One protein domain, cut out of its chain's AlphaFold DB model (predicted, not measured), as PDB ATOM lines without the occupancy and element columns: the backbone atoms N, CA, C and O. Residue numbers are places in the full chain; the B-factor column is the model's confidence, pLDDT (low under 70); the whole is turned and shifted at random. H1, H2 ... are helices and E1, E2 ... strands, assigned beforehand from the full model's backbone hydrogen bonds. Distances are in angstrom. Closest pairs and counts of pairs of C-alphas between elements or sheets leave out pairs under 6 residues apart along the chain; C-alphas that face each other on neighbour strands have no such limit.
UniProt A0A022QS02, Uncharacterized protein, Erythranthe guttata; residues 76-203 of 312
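This is residues 76 to 203 of the 312 residues of an uncharacterized protein of Erythranthe guttata (UniProt A0A022QS02). A twisted wall of four antiparallel strands has helices over one face: long H4, H1 over E1 and E2, and H3 packed on H4 and E4. H2 lies off the sheet, toward one end of the longest axis. The 128 printed residues include four named helices and four named strands, in the order H1 E1 E2 H2 E3 E4 H3 H4; the sheet's order is E1 - E2 - E3 - E4. The class is mixed, and the whole is compact, with a radius of gyration of the C-alphas of 16.0 A, but elongated, spanning 51 by 30 by 24 A.

E2, residues 100 to 108, and E3, residues 129 to 138, are antiparallel inner strands, with N 105 and O 132 2.7 A apart. E1, residues 91 to 97, forms a hairpin with E2, with N 94 and O 102 at 2.9 A. E4, residues 145 to 151, forms a hairpin with E3, with N 135 and O 149 at 2.9 A. H4, residues 179 to 203, is on the sheet; the closest C-alphas of H4 and E2 are those of Gln 188 and Thr 107, 6.4 A apart. H1, residues 76 to 87, runs along the strands on the same face, at a height over the sheet of 8.9 A. H3, residues 158 to 167, is also on the sheet, in two layers, helices on one face. With residues 179 to 187 alone, H4 touches H3 in a helical hairpin, at a shallow tilt of 30 degrees; their closest C-alphas, of Phe 183 and Thr 164, are 6.0 A apart. H2, residues 112 to 119, is not on the sheet and only just touches H4, with 3 pairs of C-alphas within 8 A, the closest those of Gln 119 and Val 200, 7.3 A. In H1, H2, H3 and H4 every O i to N i+4 pair is within hydrogen-bond range.

H1 begins at C-alpha 76, (5.241, 130.528, 27.805). H4 is 36.3 A long, E3 27.8 A and E2 25.3 A. H4 ends at C-alpha 203, (42.164, 140.616, 2.272).

The C-alphas of Glu 122 and Gly 141, the two farthest apart, are 51.5 A apart. The printed part has no cut; the link from H3 to H4 is long. The model's pLDDT is under 70 at residues 123 to 127 and 168 to 177.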
ATOM      1  N   LYS A  76       4.441 131.639  28.349       86.56
ATOM      2  CA  LYS A  76       5.241 130.528  27.805       86.56
ATOM      3  C   LYS A  76       6.231 130.986  26.739       86.56
ATOM      4  O   LYS A  76       7.338 130.457  26.666       86.56
ATOM      5  N   ARG A  77       5.847 131.963  25.911       85.81
ATOM      6  CA  ARG A  77       6.743 132.554  24.910       85.81
ATOM      7  C   ARG A  77       7.887 133.317  25.572       85.81
ATOM      8  O   ARG A  77       9.030 133.107  25.179       85.81
ATOM      9  N   PHE A  78       7.598 134.148  26.575       89.56
ATOM     10  CA  PHE A  78       8.634 134.850  27.339       89.56
ATOM     11  C   PHE A  78       9.632 133.872  27.964       89.56
ATOM     12  O   PHE A  78      10.829 134.009  27.735       89.56
ATOM     13  N   GLU A  79       9.142 132.835  28.645       89.12
ATOM     14  CA  GLU A  79       9.990 131.806  29.260       89.12
ATOM     15  C   GLU A  79      10.853 131.071  28.216       89.12
ATOM     16  O   GLU A  79      12.024 130.769  28.452       89.12
ATOM     17  N   ALA A  80      10.292 130.770  27.040       87.19
ATOM     18  CA  ALA A  80      11.037 130.126  25.963       87.19
ATOM     19  C   ALA A  80      12.152 131.023  25.411       87.19
ATOM     20  O   ALA A  80      13.232 130.520  25.110       87.19
ATOM     21  N   VAL A  81      11.903 132.327  25.272       90.44
ATOM     22  CA  VAL A  81      12.887 133.284  24.754       90.44
ATOM     23  C   VAL A  81      13.978 133.582  25.785       90.44
ATOM     24  O   VAL A  81      15.149 133.596  25.416       90.44
ATOM     25  N   GLU A  82      13.626 133.713  27.064       90.56
ATOM     26  CA  GLU A  82      14.582 133.872  28.171       90.56
ATOM     27  C   GLU A  82      15.572 132.697  28.225       90.56
ATOM     28  O   GLU A  82      16.784 132.896  28.231       90.56
ATOM     29  N   LYS A  83      15.079 131.456  28.106       89.94
ATOM     30  CA  LYS A  83      15.943 130.260  28.032       89.94
ATOM     31  C   LYS A  83      16.931 130.296  26.867       89.94
ATOM     32  O   LYS A  83      18.008 129.711  26.962       89.94
ATOM     33  N   ILE A  84      16.561 130.922  25.751       90.88
ATOM     34  CA  ILE A  84      17.441 131.045  24.583       90.88
ATOM     35  C   ILE A  84      18.506 132.113  24.840       90.88
ATOM     36  O   ILE A  84      19.668 131.873  24.519       90.88
ATOM     37  N   GLU A  85      18.127 133.248  25.433       92.06
ATOM     38  CA  GLU A  85      19.051 134.307  25.864       92.06
ATOM     39  C   GLU A  85      20.103 133.771  26.845       92.06
ATOM     40  O   GLU A  85      21.295 133.990  26.638       92.06
ATOM     41  N   ASP A  86      19.691 132.956  27.816       91.69
ATOM     42  CA  ASP A  86      20.603 132.304  28.765       91.69
ATOM     43  C   ASP A  86      21.528 131.264  28.107       91.69
ATOM     44  O   ASP A  86      22.667 131.058  28.537       91.69
ATOM     45  N   ALA A  87      21.049 130.573  27.068       90.44
ATOM     46  CA  ALA A  87      21.778 129.487  26.414       90.44
ATOM     47  C   ALA A  87      22.757 129.953  25.322       90.44
ATOM     48  O   ALA A  87      23.620 129.169  24.901       90.44
ATOM     49  N   LEU A  88      22.610 131.179  24.809       91.06
ATOM     50  CA  LEU A  88      23.378 131.697  23.678       91.06
ATOM     51  C   LEU A  88      24.155 132.958  24.049       91.06
ATOM     52  O   LEU A  88      23.601 134.020  24.308       91.06
ATOM     53  N   THR A  89      25.481 132.870  23.978       91.00
ATOM     54  CA  THR A  89      26.355 134.027  24.187       91.00
ATOM     55  C   THR A  89      26.145 135.085  23.102       91.00
ATOM     56  O   THR A  89      26.002 134.764  21.920       91.00
ATOM     57  N   GLY A  90      26.185 136.359  23.500       91.81
ATOM     58  CA  GLY A  90      26.073 137.488  22.574       91.81
ATOM     59  C   GLY A  90      24.655 137.722  22.054       91.81
ATOM     60  O   GLY A  90      24.470 138.535  21.157       91.81
ATOM     61  N   LEU A  91      23.657 137.033  22.600       95.12
ATOM     62  CA  LEU A  91      22.250 137.288  22.336       95.12
ATOM     63  C   LEU A  91      21.697 138.267  23.380       95.12
ATOM     64  O   LEU A  91      22.043 138.175  24.555       95.12
ATOM     65  N   ARG A  92      20.838 139.195  22.955       95.94
ATOM     66  CA  ARG A  92      20.016 140.004  23.861       95.94
ATOM     67  C   ARG A  92      18.616 140.184  23.301       95.94
ATOM     68  O   ARG A  92      18.473 140.543  22.132       95.94
ATOM     69  N   VAL A  93      17.593 140.010  24.126       95.50
ATOM     70  CA  VAL A  93      16.208 140.282  23.721       95.50
ATOM     71  C   VAL A  93      15.972 141.792  23.713       95.50
ATOM     72  O   VAL A  93      16.260 142.485  24.687       95.50
ATOM     73  N   ILE A  94      15.487 142.324  22.590       95.25
ATOM     74  CA  ILE A  94      15.150 143.748  22.449       95.25
ATOM     75  C   ILE A  94      13.681 143.953  22.802       95.25
ATOM     76  O   ILE A  94      13.344 144.809  23.616       95.25
ATOM     77  N   GLU A  95      12.812 143.171  22.167       94.69
ATOM     78  CA  GLU A  95      11.368 143.350  22.238       94.69
ATOM     79  C   GLU A  95      10.653 142.043  21.891       94.69
ATOM     80  O   GLU A  95      11.112 141.271  21.045       94.69
ATOM     81  N   ILE A  96       9.509 141.815  22.534       92.31
ATOM     82  CA  ILE A  96       8.559 140.769  22.159       92.31
ATOM     83  C   ILE A  96       7.182 141.422  22.067       92.31
ATOM     84  O   ILE A  96       6.584 141.763  23.089       92.31
ATOM     85  N   GLU A  97       6.686 141.596  20.845       90.62
ATOM     86  CA  GLU A  97       5.390 142.213  20.558       90.62
ATOM     87  C   GLU A  97       4.505 141.220  19.800       90.62
ATOM     88  O   GLU A  97       4.754 140.873  18.644       90.62
ATOM     89  N   GLY A  98       3.463 140.713  20.464       87.88
ATOM     90  CA  GLY A  98       2.613 139.670  19.893       87.88
ATOM     91  C   GLY A  98       3.430 138.432  19.506       87.88
ATOM     92  O   GLY A  98       4.034 137.792  20.367       87.88
ATOM     93  N   ASN A  99       3.445 138.093  18.215       91.00
ATOM     94  CA  ASN A  99       4.218 136.970  17.665       91.00
ATOM     95  C   ASN A  99       5.592 137.378  17.116       91.00
ATOM     96  O   ASN A  99       6.251 136.570  16.464       91.00
ATOM     97  N   ILE A 100       6.005 138.627  17.314       94.25
ATOM     98  CA  ILE A 100       7.282 139.137  16.828       94.25
ATOM     99  C   ILE A 100       8.272 139.137  17.987       94.25
ATOM    100  O   ILE A 100       7.994 139.673  19.056       94.25
ATOM    101  N   ILE A 101       9.435 138.535  17.762       95.12
ATOM    102  CA  ILE A 101      10.563 138.518  18.689       95.12
ATOM    103  C   ILE A 101      11.715 139.248  18.003       95.12
ATOM    104  O   ILE A 101      12.149 138.847  16.923       95.12
ATOM    105  N   ARG A 102      12.217 140.313  18.628       97.12
ATOM    106  CA  ARG A 102      13.369 141.080  18.151       97.12
ATOM    107  C   ARG A 102      14.569 140.797  19.033       97.12
ATOM    108  O   ARG A 102      14.520 140.984  20.250       97.12
ATOM    109  N   LEU A 103      15.649 140.353  18.408       97.31
ATOM    110  CA  LEU A 103      16.869 139.917  19.070       97.31
ATOM    111  C   LEU A 103      18.059 140.727  18.558       97.31
ATOM    112  O   LEU A 103      18.220 140.913  17.358       97.31
ATOM    113  N   SER A 104      18.929 141.156  19.463       97.31
ATOM    114  CA  SER A 104      20.256 141.680  19.149       97.31
ATOM    115  C   SER A 104      21.248 140.522  19.184       97.31
ATOM    116  O   SER A 104      21.347 139.823  20.191       97.31
ATOM    117  N   LEU A 105      21.999 140.339  18.105       96.62
ATOM    118  CA  LEU A 105      23.036 139.328  17.956       96.62
ATOM    119  C   LEU A 105      24.398 140.012  17.872       96.62
ATOM    120  O   LEU A 105      24.645 140.814  16.978       96.62
ATOM    121  N   LYS A 106      25.281 139.668  18.798       95.00
ATOM    122  CA  LYS A 106      26.681 140.070  18.845       95.00
ATOM    123  C   LYS A 106      27.530 138.827  18.612       95.00
ATOM    124  O   LYS A 106      27.687 137.991  19.502       95.00
ATOM    125  N   THR A 107      28.040 138.685  17.395       91.31
ATOM    126  CA  THR A 107      28.728 137.478  16.930       91.31
ATOM    127  C   THR A 107      30.205 137.766  16.683       91.31
ATOM    128  O   THR A 107      30.556 138.667  15.927       91.31
ATOM    129  N   CYS A 108      31.085 136.976  17.294       84.88
ATOM    130  CA  CYS A 108      32.524 137.031  17.033       84.88
ATOM    131  C   CYS A 108      32.898 136.056  15.915       84.88
ATOM    132  O   CYS A 108      32.341 134.960  15.848       84.88
ATOM    133  N   ILE A 109      33.885 136.404  15.086       80.62
ATOM    134  CA  ILE A 109      34.421 135.474  14.086       80.62
ATOM    135  C   ILE A 109      35.269 134.385  14.770       80.62
ATOM    136  O   ILE A 109      36.328 134.692  15.327       80.62
ATOM    137  N   PRO A 110      34.854 133.107  14.725       74.31
ATOM    138  CA  PRO A 110      35.619 132.024  15.315       74.31
ATOM    139  C   PRO A 110      36.830 131.674  14.435       74.31
ATOM    140  O   PRO A 110      36.823 131.878  13.223       74.31
ATOM    141  N   TYR A 111      37.876 131.115  15.053       76.44
ATOM    142  CA  TYR A 111      39.066 130.572  14.373       76.44
ATOM    143  C   TYR A 111      39.841 131.555  13.478       76.44
ATOM    144  O   TYR A 111      40.622 131.124  12.626       76.44
ATOM    145  N   LEU A 112      39.670 132.864  13.687       78.62
ATOM    146  CA  LEU A 112      40.284 133.905  12.864       78.62
ATOM    147  C   LEU A 112      41.801 133.710  12.715       78.62
ATOM    148  O   LEU A 112      42.309 133.712  11.601       78.62
ATOM    149  N   GLU A 113      42.515 133.446  13.813       78.50
ATOM    150  CA  GLU A 113      43.968 133.226  13.787       78.50
ATOM    151  C   GLU A 113      44.373 132.022  12.918       78.50
ATOM    152  O   GLU A 113      45.344 132.082  12.162       78.50
ATOM    153  N   THR A 114      43.618 130.923  12.990       80.81
ATOM    154  CA  THR A 114      43.868 129.730  12.172       80.81
ATOM    155  C   THR A 114      43.677 130.038  10.689       80.81
ATOM    156  O   THR A 114      44.503 129.639   9.865       80.81
ATOM    157  N   VAL A 115      42.627 130.786  10.350       82.12
ATOM    158  CA  VAL A 115      42.328 131.167   8.966       82.12
ATOM    159  C   VAL A 115      43.354 132.153   8.420       82.12
ATOM    160  O   VAL A 115      43.791 131.978   7.285       82.12
ATOM    161  N   LEU A 116      43.793 133.128   9.224       80.06
ATOM    162  CA  LEU A 116      44.856 134.071   8.854       80.06
ATOM    163  C   LEU A 116      46.125 133.329   8.418       80.06
ATOM    164  O   LEU A 116      46.658 133.593   7.341       80.06
ATOM    165  N   ARG A 117      46.554 132.330   9.201       77.25
ATOM    166  CA  ARG A 117      47.709 131.483   8.857       77.25
ATOM    167  C   ARG A 117      47.471 130.661   7.591       77.25
ATOM    168  O   ARG A 117      48.368 130.548   6.765       77.25
ATOM    169  N   GLN A 118      46.281 130.080   7.437       78.00
ATOM    170  CA  GLN A 118      45.940 129.243   6.282       78.00
ATOM    171  C   GLN A 118      45.856 130.029   4.967       78.00
ATOM    172  O   GLN A 118      46.163 129.479   3.910       78.00
ATOM    173  N   GLN A 119      45.407 131.281   5.021       76.44
ATOM    174  CA  GLN A 119      45.227 132.134   3.845       76.44
ATOM    175  C   GLN A 119      46.414 133.077   3.602       76.44
ATOM    176  O   GLN A 119      46.359 133.868   2.664       76.44
ATOM    177  N   GLU A 120      47.480 132.973   4.407       76.69
ATOM    178  CA  GLU A 120      48.684 133.817   4.330       76.69
ATOM    179  C   GLU A 120      48.361 135.323   4.424       76.69
ATOM    180  O   GLU A 120      48.948 136.154   3.733       76.69
ATOM    181  N   ILE A 121      47.395 135.675   5.279       76.00
ATOM    182  CA  ILE A 121      46.957 137.057   5.516       76.00
ATOM    183  C   ILE A 121      47.764 137.641   6.687       76.00
ATOM    184  O   ILE A 121      47.857 137.020   7.748       76.00
ATOM    185  N   GLU A 122      48.342 138.835   6.512       71.88
ATOM    186  CA  GLU A 122      49.094 139.534   7.565       71.88
ATOM    187  C   GLU A 122      48.191 139.968   8.736       71.88
ATOM    188  O   GLU A 122      47.013 140.270   8.558       71.88
ATOM    189  N   ASN A 123      48.750 139.973   9.953       58.59
ATOM    190  CA  ASN A 123      48.012 140.146  11.209       58.59
ATOM    191  C   ASN A 123      47.127 141.402  11.220       58.59
ATOM    192  O   ASN A 123      47.621 142.530  11.211       58.59
ATOM    193  N   ILE A 124      45.818 141.191  11.348       62.06
ATOM    194  CA  ILE A 124      44.832 142.254  11.550       62.06
ATOM    195  C   ILE A 124      44.649 142.463  13.055       62.06
ATOM    196  O   ILE A 124      44.502 141.505  13.808       62.06
ATOM    197  N   ILE A 125      44.719 143.723  13.495       54.69
ATOM    198  CA  ILE A 125      44.772 144.109  14.918       54.69
ATOM    199  C   ILE A 125      43.370 144.154  15.554       54.69
ATOM    200  O   ILE A 125      43.246 144.125  16.778       54.69
ATOM    201  N   GLU A 126      42.304 144.209  14.755       57.16
ATOM    202  CA  GLU A 126      40.965 144.535  15.248       57.16
ATOM    203  C   GLU A 126      40.070 143.292  15.422       57.16
ATOM    204  O   GLU A 126      39.993 142.454  14.518       57.16
ATOM    205  N   PRO A 127      39.381 143.143  16.570       57.38
ATOM    206  CA  PRO A 127      38.395 142.086  16.749       57.38
ATOM    207  C   PRO A 127      37.210 142.307  15.799       57.38
ATOM    208  O   PRO A 127      36.492 143.298  15.913       57.38
ATOM    209  N   LEU A 128      36.983 141.364  14.877       72.88
ATOM    210  CA  LEU A 128      35.787 141.364  14.032       72.88
ATOM    211  C   LEU A 128      34.598 140.826  14.827       72.88
ATOM    212  O   LEU A 128      34.302 139.629  14.848       72.88
ATOM    213  N   GLU A 129      33.936 141.749  15.504       83.38
ATOM    214  CA  GLU A 129      32.632 141.539  16.101       83.38
ATOM    215  C   GLU A 129      31.555 142.104  15.175       83.38
ATOM    216  O   GLU A 129      31.639 143.250  14.731       83.38
ATOM    217  N   MET A 130      30.545 141.293  14.887       88.06
ATOM    218  CA  MET A 130      29.415 141.661  14.049       88.06
ATOM    219  C   MET A 130      28.184 141.858  14.916       88.06
ATOM    220  O   MET A 130      27.906 141.052  15.804       88.06
ATOM    221  N   ASN A 131      27.463 142.941  14.649       93.56
ATOM    222  CA  ASN A 131      26.227 143.265  15.335       93.56
ATOM    223  C   ASN A 131      25.085 143.193  14.326       93.56
ATOM    224  O   ASN A 131      25.055 143.964  13.367       93.56
ATOM    225  N   HIS A 132      24.154 142.282  14.575       96.62
ATOM    226  CA  HIS A 132      22.968 142.071  13.763       96.62
ATOM    227  C   HIS A 132      21.720 142.160  14.630       96.62
ATOM    228  O   HIS A 132      21.741 141.840  15.816       96.62
ATOM    229  N   GLU A 133      20.616 142.570  14.031       97.69
ATOM    230  CA  GLU A 133      19.290 142.429  14.609       97.69
ATOM    231  C   GLU A 133      18.535 141.335  13.854       97.69
ATOM    232  O   GLU A 133      18.517 141.311  12.625       97.69
ATOM    233  N   LEU A 134      17.933 140.408  14.592       98.00
ATOM    234  CA  LEU A 134      17.135 139.314  14.057       98.00
ATOM    235  C   LEU A 134      15.684 139.517  14.484       98.00
ATOM    236  O   LEU A 134      15.368 139.506  15.675       98.00
ATOM    237  N   VAL A 135      14.809 139.685  13.497       97.75
ATOM    238  CA  VAL A 135      13.364 139.813  13.687       97.75
ATOM    239  C   VAL A 135      12.727 138.485  13.314       97.75
ATOM    240  O   VAL A 135      12.818 138.042  12.171       97.75
ATOM    241  N   ILE A 136      12.100 137.831  14.286       96.75
ATOM    242  CA  ILE A 136      11.487 136.512  14.135       96.75
ATOM    243  C   ILE A 136       9.982 136.654  14.281       96.75
ATOM    244  O   ILE A 136       9.501 137.155  15.291       96.75
ATOM    245  N   GLU A 137       9.236 136.155  13.305       95.75
ATOM    246  CA  GLU A 137       7.789 136.006  13.400       95.75
ATOM    247  C   GLU A 137       7.466 134.547  13.744       95.75
ATOM    248  O   GLU A 137       7.891 133.627  13.035       95.75
ATOM    249  N   THR A 138       6.712 134.316  14.818       91.88
ATOM    250  CA  THR A 138       6.227 132.987  15.207       91.88
ATOM    251  C   THR A 138       4.800 132.736  14.718       91.88
ATOM    252  O   THR A 138       4.061 133.660  14.376       91.88
ATOM    253  N   MET A 139       4.387 131.470  14.672       88.62
ATOM    254  CA  MET A 139       2.979 131.120  14.455       88.62
ATOM    255  C   MET A 139       2.124 131.497  15.679       88.62
ATOM    256  O   MET A 139       2.624 131.553  16.804       88.62
ATOM    257  N   ASP A 140       0.828 131.740  15.463       82.88
ATOM    258  CA  ASP A 140      -0.107 132.092  16.538       82.88
ATOM    259  C   ASP A 140      -0.137 131.015  17.629       82.88
ATOM    260  O   ASP A 140      -0.296 129.826  17.352       82.88
ATOM    261  N   GLY A 141       0.021 131.441  18.882       74.69
ATOM    262  CA  GLY A 141      -0.038 130.556  20.047       74.69
ATOM    263  C   GLY A 141       1.122 129.561  20.179       74.69
ATOM    264  O   GLY A 141       1.121 128.769  21.120       74.69
ATOM    265  N   THR A 142       2.124 129.589  19.290       79.88
ATOM    266  CA  THR A 142       3.308 128.719  19.371       79.88
ATOM    267  C   THR A 142       4.608 129.519  19.256       79.88
ATOM    268  O   THR A 142       4.620 130.688  18.879       79.88
ATOM    269  N   CYS A 143       5.732 128.886  19.600       81.88
ATOM    270  CA  CYS A 143       7.075 129.452  19.410       81.88
ATOM    271  C   CYS A 143       7.733 128.955  18.110       81.88
ATOM    272  O   CYS A 143       8.956 128.928  17.993       81.88
ATOM    273  N   GLU A 144       6.938 128.494  17.142       86.88
ATOM    274  CA  GLU A 144       7.463 127.946  15.897       86.88
ATOM    275  C   GLU A 144       7.718 129.033  14.846       86.88
ATOM    276  O   GLU A 144       6.880 129.904  14.623       86.88
ATOM    277  N   LEU A 145       8.840 128.924  14.129       91.62
ATOM    278  CA  LEU A 145       9.299 129.900  13.132       91.62
ATOM    279  C   LEU A 145       8.372 130.037  11.908       91.62
ATOM    280  O   LEU A 145       8.371 129.161  11.039       91.62
ATOM    281  N   LYS A 146       7.661 131.154  11.759       93.31
ATOM    282  CA  LYS A 146       6.903 131.489  10.542       93.31
ATOM    283  C   LYS A 146       7.795 132.169   9.499       93.31
ATOM    284  O   LYS A 146       7.934 131.657   8.380       93.31
ATOM    285  N   SER A 147       8.456 133.246   9.909       95.56
ATOM    286  CA  SER A 147       9.322 134.104   9.089       95.56
ATOM    287  C   SER A 147      10.512 134.575   9.914       95.56
ATOM    288  O   SER A 147      10.420 134.636  11.140       95.56
ATOM    289  N   ALA A 148      11.594 134.979   9.254       97.50
ATOM    290  CA  ALA A 148      12.632 135.765   9.901       97.50
ATOM    291  C   ALA A 148      13.313 136.710   8.912       97.50
ATOM    292  O   ALA A 148      13.421 136.403   7.724       97.50
ATOM    293  N   GLU A 149      13.798 137.827   9.436       97.38
ATOM    294  CA  GLU A 149      14.599 138.821   8.731       97.38
ATOM    295  C   GLU A 149      15.815 139.188   9.583       97.38
ATOM    296  O   GLU A 149      15.729 139.239  10.810       97.38
ATOM    297  N   ILE A 150      16.947 139.439   8.926       97.31
ATOM    298  CA  ILE A 150      18.186 139.877   9.564       97.31
ATOM    299  C   ILE A 150      18.577 141.267   9.064       97.31
ATOM    300  O   ILE A 150      18.471 141.570   7.874       97.31
ATOM    301  N   LEU A 151      19.025 142.108   9.991       96.38
ATOM    302  CA  LEU A 151      19.406 143.492   9.760       96.38
ATOM    303  C   LEU A 151      20.843 143.730  10.261       96.38
ATOM    304  O   LEU A 151      21.136 143.410  11.413       96.38
ATOM    305  N   PRO A 152      21.734 144.317   9.444       94.56
ATOM    306  CA  PRO A 152      21.545 144.566   8.013       94.56
ATOM    307  C   PRO A 152      21.325 143.258   7.225       94.56
ATOM    308  O   PRO A 152      21.735 142.186   7.657       94.56
ATOM    309  N   ASN A 153      20.671 143.348   6.060       93.44
ATOM    310  CA  ASN A 153      20.414 142.201   5.175       93.44
ATOM    311  C   ASN A 153      21.664 141.840   4.357       93.44
ATOM    312  O   ASN A 153      21.664 141.815   3.125       93.44
ATOM    313  N   ASP A 154      22.770 141.657   5.061       91.56
ATOM    314  CA  ASP A 154      24.062 141.335   4.492       91.56
ATOM    315  C   ASP A 154      24.418 139.856   4.699       91.56
ATOM    316  O   ASP A 154      25.407 139.392   4.149       91.56
ATOM    317  N   VAL A 155      23.610 139.083   5.417       94.50
ATOM    318  CA  VAL A 155      23.782 137.636   5.573       94.50
ATOM    319  C   VAL A 155      22.519 136.938   5.087       94.50
ATOM    320  O   VAL A 155      21.419 137.207   5.563       94.50
ATOM    321  N   TYR A 156      22.657 136.015   4.141       94.69
ATOM    322  CA  TYR A 156      21.542 135.218   3.661       94.69
ATOM    323  C   TYR A 156      21.220 134.103   4.659       94.69
ATOM    324  O   TYR A 156      22.042 133.228   4.933       94.69
ATOM    325  N   ILE A 157      19.991 134.126   5.181       96.25
ATOM    326  CA  ILE A 157      19.478 133.154   6.159       96.25
ATOM    327  C   ILE A 157      18.365 132.256   5.598       96.25
ATOM    328  O   ILE A 157      17.763 131.493   6.349       96.25
ATOM    329  N   GLY A 158      18.071 132.324   4.293       94.69
ATOM    330  CA  GLY A 158      16.963 131.570   3.689       94.69
ATOM    331  C   GLY A 158      17.099 130.057   3.874       94.69
ATOM    332  O   GLY A 158      16.166 129.409   4.338       94.69
ATOM    333  N   GLU A 159      18.298 129.514   3.648       92.31
ATOM    334  CA  GLU A 159      18.579 128.090   3.887       92.31
ATOM    335  C   GLU A 159      18.399 127.690   5.356       92.31
ATOM    336  O   GLU A 159      17.931 126.592   5.651       92.31
ATOM    337  N   VAL A 160      18.728 128.590   6.291       94.75
ATOM    338  CA  VAL A 160      18.544 128.354   7.728       94.75
ATOM    339  C   VAL A 160      17.054 128.290   8.069       94.75
ATOM    340  O   VAL A 160      16.628 127.391   8.790       94.75
ATOM    341  N   ILE A 161      16.251 129.204   7.512       94.62
ATOM    342  CA  ILE A 161      14.792 129.211   7.680       94.62
ATOM    343  C   ILE A 161      14.191 127.902   7.152       94.62
ATOM    344  O   ILE A 161      13.396 127.265   7.851       94.62
ATOM    345  N   ASP A 162      14.583 127.484   5.949       92.44
ATOM    346  CA  ASP A 162      14.070 126.269   5.312       92.44
ATOM    347  C   ASP A 162      14.478 125.007   6.085       92.44
ATOM    348  O   ASP A 162      13.636 124.143   6.356       92.44
ATOM    349  N   ALA A 163      15.735 124.930   6.535       90.00
ATOM    350  CA  ALA A 163      16.229 123.831   7.360       90.00
ATOM    351  C   ALA A 163      15.477 123.735   8.697       90.00
ATOM    352  O   ALA A 163      15.037 122.649   9.083       90.00
ATOM    353  N   THR A 164      15.258 124.861   9.383       90.44
ATOM    354  CA  THR A 164      14.482 124.895  10.632       90.44
ATOM    355  C   THR A 164      13.043 124.444  10.405       90.44
ATOM    356  O   THR A 164      12.521 123.654  11.196       90.44
ATOM    357  N   LYS A 165      12.393 124.893   9.322       88.38
ATOM    358  CA  LYS A 165      11.027 124.471   8.972       88.38
ATOM    359  C   LYS A 165      10.950 122.977   8.663       88.38
ATOM    360  O   LYS A 165      10.021 122.320   9.127       88.38
ATOM    361  N   SER A 166      11.927 122.427   7.942       83.88
ATOM    362  CA  SER A 166      11.983 120.994   7.634       83.88
ATOM    363  C   SER A 166      12.215 120.137   8.879       83.88
ATOM    364  O   SER A 166      11.652 119.051   9.004       83.88
ATOM    365  N   CYS A 167      13.031 120.613   9.818       71.44
ATOM    366  CA  CYS A 167      13.438 119.831  10.982       71.44
ATOM    367  C   CYS A 167      12.346 119.764  12.076       71.44
ATOM    368  O   CYS A 167      12.386 118.899  12.951       71.44
ATOM    369  N   ARG A 168      11.267 120.558  11.943       66.06
ATOM    370  CA  ARG A 168      10.019 120.417  12.725       66.06
ATOM    371  C   ARG A 168       9.471 118.987  12.752       66.06
ATOM    372  O   ARG A 168       8.874 118.589  13.742       66.06
ATOM    373  N   GLN A 169       9.680 118.209  11.687       59.31
ATOM    374  CA  GLN A 169       9.215 116.818  11.604       59.31
ATOM    375  C   GLN A 169      10.084 115.837  12.413       59.31
ATOM    376  O   GLN A 169       9.670 114.704  12.642       59.31
ATOM    377  N   THR A 170      11.287 116.245  12.835       52.50
ATOM    378  CA  THR A 170      12.321 115.359  13.398       52.50
ATOM    379  C   THR A 170      12.639 115.645  14.868       52.50
ATOM    380  O   THR A 170      13.015 114.726  15.595       52.50
ATOM    381  N   PHE A 171      12.446 116.882  15.345       53.28
ATOM    382  CA  PHE A 171      12.773 117.284  16.724       53.28
ATOM    383  C   PHE A 171      11.907 116.634  17.819       53.28
ATOM    384  O   PHE A 171      12.207 116.788  18.998       53.28
ATOM    385  N   SER A 172      10.871 115.861  17.476       50.28
ATOM    386  CA  SER A 172      10.021 115.192  18.472       50.28
ATOM    387  C   SER A 172      10.688 114.032  19.228       50.28
ATOM    388  O   SER A 172      10.060 113.506  20.142       50.28
ATOM    389  N   ILE A 173      11.904 113.589  18.868       46.75
ATOM    390  CA  ILE A 173      12.409 112.278  19.327       46.75
ATOM    391  C   ILE A 173      13.662 112.349  20.224       46.75
ATOM    392  O   ILE A 173      13.828 111.458  21.055       46.75
ATOM    393  N   THR A 174      14.530 113.372  20.143       43.84
ATOM    394  CA  THR A 174      15.845 113.293  20.835       43.84
ATOM    395  C   THR A 174      16.482 114.583  21.359       43.84
ATOM    396  O   THR A 174      17.452 114.473  22.107       43.84
ATOM    397  N   GLU A 175      16.017 115.787  21.015       49.12
ATOM    398  CA  GLU A 175      16.720 117.020  21.413       49.12
ATOM    399  C   GLU A 175      15.973 117.813  22.488       49.12
ATOM    400  O   GLU A 175      14.830 118.216  22.323       49.12
ATOM    401  N   THR A 176      16.675 118.101  23.583       53.06
ATOM    402  CA  THR A 176      16.244 118.973  24.689       53.06
ATOM    403  C   THR A 176      16.142 120.456  24.294       53.06
ATOM    404  O   THR A 176      15.900 121.298  25.157       53.06
ATOM    405  N   ARG A 177      16.385 120.794  23.020       63.22
ATOM    406  CA  ARG A 177      16.502 122.163  22.500       63.22
ATOM    407  C   ARG A 177      15.244 122.564  21.745       63.22
ATOM    408  O   ARG A 177      14.675 121.766  21.003       63.22
ATOM    409  N   SER A 178      14.813 123.812  21.907       78.19
ATOM    410  CA  SER A 178      13.655 124.319  21.167       78.19
ATOM    411  C   SER A 178      14.015 124.579  19.696       78.19
ATOM    412  O   SER A 178      15.151 124.924  19.367       78.19
ATOM    413  N   SER A 179      13.035 124.459  18.791       84.75
ATOM    414  CA  SER A 179      13.215 124.791  17.364       84.75
ATOM    415  C   SER A 179      13.708 126.234  17.163       84.75
ATOM    416  O   SER A 179      14.492 126.503  16.252       84.75
ATOM    417  N   LEU A 180      13.293 127.143  18.053       88.62
ATOM    418  CA  LEU A 180      13.717 128.538  18.063       88.62
ATOM    419  C   LEU A 180      15.183 128.688  18.504       88.62
ATOM    420  O   LEU A 180      15.930 129.410  17.852       88.62
ATOM    421  N   GLU A 181      15.633 127.958  19.532       90.75
ATOM    422  CA  GLU A 181      17.049 127.939  19.942       90.75
ATOM    423  C   GLU A 181      17.950 127.445  18.801       90.75
ATOM    424  O   GLU A 181      18.975 128.057  18.496       90.75
ATOM    425  N   PHE A 182      17.556 126.345  18.148       90.38
ATOM    426  CA  PHE A 182      18.281 125.800  17.001       90.38
ATOM    427  C   PHE A 182      18.392 126.828  15.872       90.38
ATOM    428  O   PHE A 182      19.476 127.024  15.322       90.38
ATOM    429  N   PHE A 183      17.286 127.508  15.559       94.06
ATOM    430  CA  PHE A 183      17.255 128.549  14.540       94.06
ATOM    431  C   PHE A 183      18.211 129.701  14.862       94.06
ATOM    432  O   PHE A 183      19.070 130.017  14.042       94.06
ATOM    433  N   VAL A 184      18.117 130.289  16.060       95.00
ATOM    434  CA  VAL A 184      18.958 131.433  16.447       95.00
ATOM    435  C   VAL A 184      20.438 131.049  16.441       95.00
ATOM    436  O   VAL A 184      21.258 131.793  15.902       95.00
ATOM    437  N   ARG A 185      20.788 129.854  16.939       93.81
ATOM    438  CA  ARG A 185      22.169 129.355  16.879       93.81
ATOM    439  C   ARG A 185      22.662 129.224  15.438       93.81
ATOM    440  O   ARG A 185      23.766 129.656  15.134       93.81
ATOM    441  N   ARG A 186      21.837 128.691  14.532       94.25
ATOM    442  CA  ARG A 186      22.202 128.564  13.112       94.25
ATOM    443  C   ARG A 186      22.343 129.908  12.410       94.25
ATOM    444  O   ARG A 186      23.194 130.034  11.534       94.25
ATOM    445  N   VAL A 187      21.567 130.915  12.809       96.00
ATOM    446  CA  VAL A 187      21.766 132.291  12.337       96.00
ATOM    447  C   VAL A 187      23.112 132.838  12.826       96.00
ATOM    448  O   VAL A 187      23.859 133.369  12.009       96.00
ATOM    449  N   GLN A 188      23.480 132.653  14.101       94.88
ATOM    450  CA  GLN A 188      24.802 133.058  14.608       94.88
ATOM    451  C   GLN A 188      25.951 132.344  13.872       94.88
ATOM    452  O   GLN A 188      26.909 133.003  13.465       94.88
ATOM    453  N   ASP A 189      25.837 131.030  13.649       92.56
ATOM    454  CA  ASP A 189      26.815 130.244  12.884       92.56
ATOM    455  C   ASP A 189      26.967 130.796  11.455       92.56
ATOM    456  O   ASP A 189      28.083 130.954  10.950       92.56
ATOM    457  N   ARG A 190      25.844 131.136  10.806       93.88
ATOM    458  CA  ARG A 190      25.831 131.704   9.454       93.88
ATOM    459  C   ARG A 190      26.468 133.093   9.414       93.88
ATOM    460  O   ARG A 190      27.320 133.316   8.561       93.88
ATOM    461  N   ILE A 191      26.144 133.988  10.353       94.31
ATOM    462  CA  ILE A 191      26.781 135.313  10.471       94.31
ATOM    463  C   ILE A 191      28.299 135.165  10.598       94.31
ATOM    464  O   ILE A 191      29.052 135.813   9.866       94.31
ATOM    465  N   ALA A 192      28.754 134.298  11.505       91.75
ATOM    466  CA  ALA A 192      30.170 134.050  11.741       91.75
ATOM    467  C   ALA A 192      30.888 133.572  10.469       91.75
ATOM    468  O   ALA A 192      31.927 134.125  10.097       91.75
ATOM    469  N   LEU A 193      30.322 132.576   9.782       91.56
ATOM    470  CA  LEU A 193      30.903 132.002   8.571       91.56
ATOM    471  C   LEU A 193      30.928 133.002   7.408       91.56
ATOM    472  O   LEU A 193      31.972 133.184   6.782       91.56
ATOM    473  N   SER A 194      29.816 133.686   7.139       92.38
ATOM    474  CA  SER A 194      29.715 134.699   6.081       92.38
ATOM    475  C   SER A 194      30.702 135.845   6.297       92.38
ATOM    476  O   SER A 194      31.391 136.274   5.369       92.38
ATOM    477  N   SER A 195      30.846 136.294   7.545       90.75
ATOM    478  CA  SER A 195      31.788 137.355   7.913       90.75
ATOM    479  C   SER A 195      33.236 136.911   7.737       90.75
ATOM    480  O   SER A 195      34.051 137.652   7.185       90.75
ATOM    481  N   LEU A 196      33.553 135.676   8.130       89.00
ATOM    482  CA  LEU A 196      34.872 135.084   7.931       89.00
ATOM    483  C   LEU A 196      35.224 134.967   6.442       89.00
ATOM    484  O   LEU A 196      36.337 135.300   6.036       89.00
ATOM    485  N   ARG A 197      34.274 134.530   5.610       90.81
ATOM    486  CA  ARG A 197      34.455 134.429   4.155       90.81
ATOM    487  C   ARG A 197      34.708 135.791   3.524       90.81
ATOM    488  O   ARG A 197      35.694 135.948   2.807       90.81
ATOM    489  N   ARG A 198      33.884 136.794   3.849       90.19
ATOM    490  CA  ARG A 198      34.090 138.185   3.405       90.19
ATOM    491  C   ARG A 198      35.444 138.717   3.809       90.19
ATOM    492  O   ARG A 198      36.120 139.343   3.004       90.19
ATOM    493  N   PHE A 199      35.845 138.454   5.044       87.50
ATOM    494  CA  PHE A 199      37.134 138.880   5.546       87.50
ATOM    495  C   PHE A 199      38.283 138.295   4.716       87.50
ATOM    496  O   PHE A 199      39.156 139.044   4.281       87.50
ATOM    497  N   VAL A 200      38.269 136.987   4.436       88.06
ATOM    498  CA  VAL A 200      39.291 136.352   3.586       88.06
ATOM    499  C   VAL A 200      39.294 136.950   2.178       88.06
ATOM    500  O   VAL A 200      40.357 137.283   1.658       88.06
ATOM    501  N   VAL A 201      38.116 137.135   1.581       90.25
ATOM    502  CA  VAL A 201      37.970 137.700   0.231       90.25
ATOM    503  C   VAL A 201      38.496 139.133   0.158       90.25
ATOM    504  O   VAL A 201      39.307 139.449  -0.711       90.25
ATOM    505  N   ASN A 202      38.117 139.979   1.117       88.19
ATOM    506  CA  ASN A 202      38.550 141.371   1.186       88.19
ATOM    507  C   ASN A 202      40.069 141.504   1.336       88.19
ATOM    508  O   ASN A 202      40.656 142.406   0.750       88.19
ATOM    509  N   ASN A 203      40.711 140.601   2.081       84.94
ATOM    510  CA  ASN A 203      42.164 140.616   2.272       84.94
ATOM    511  C   ASN A 203      42.950 140.075   1.074       84.94
ATOM    512  O   ASN A 203      44.115 140.417   0.877       84.94
TER     513      ASN A 203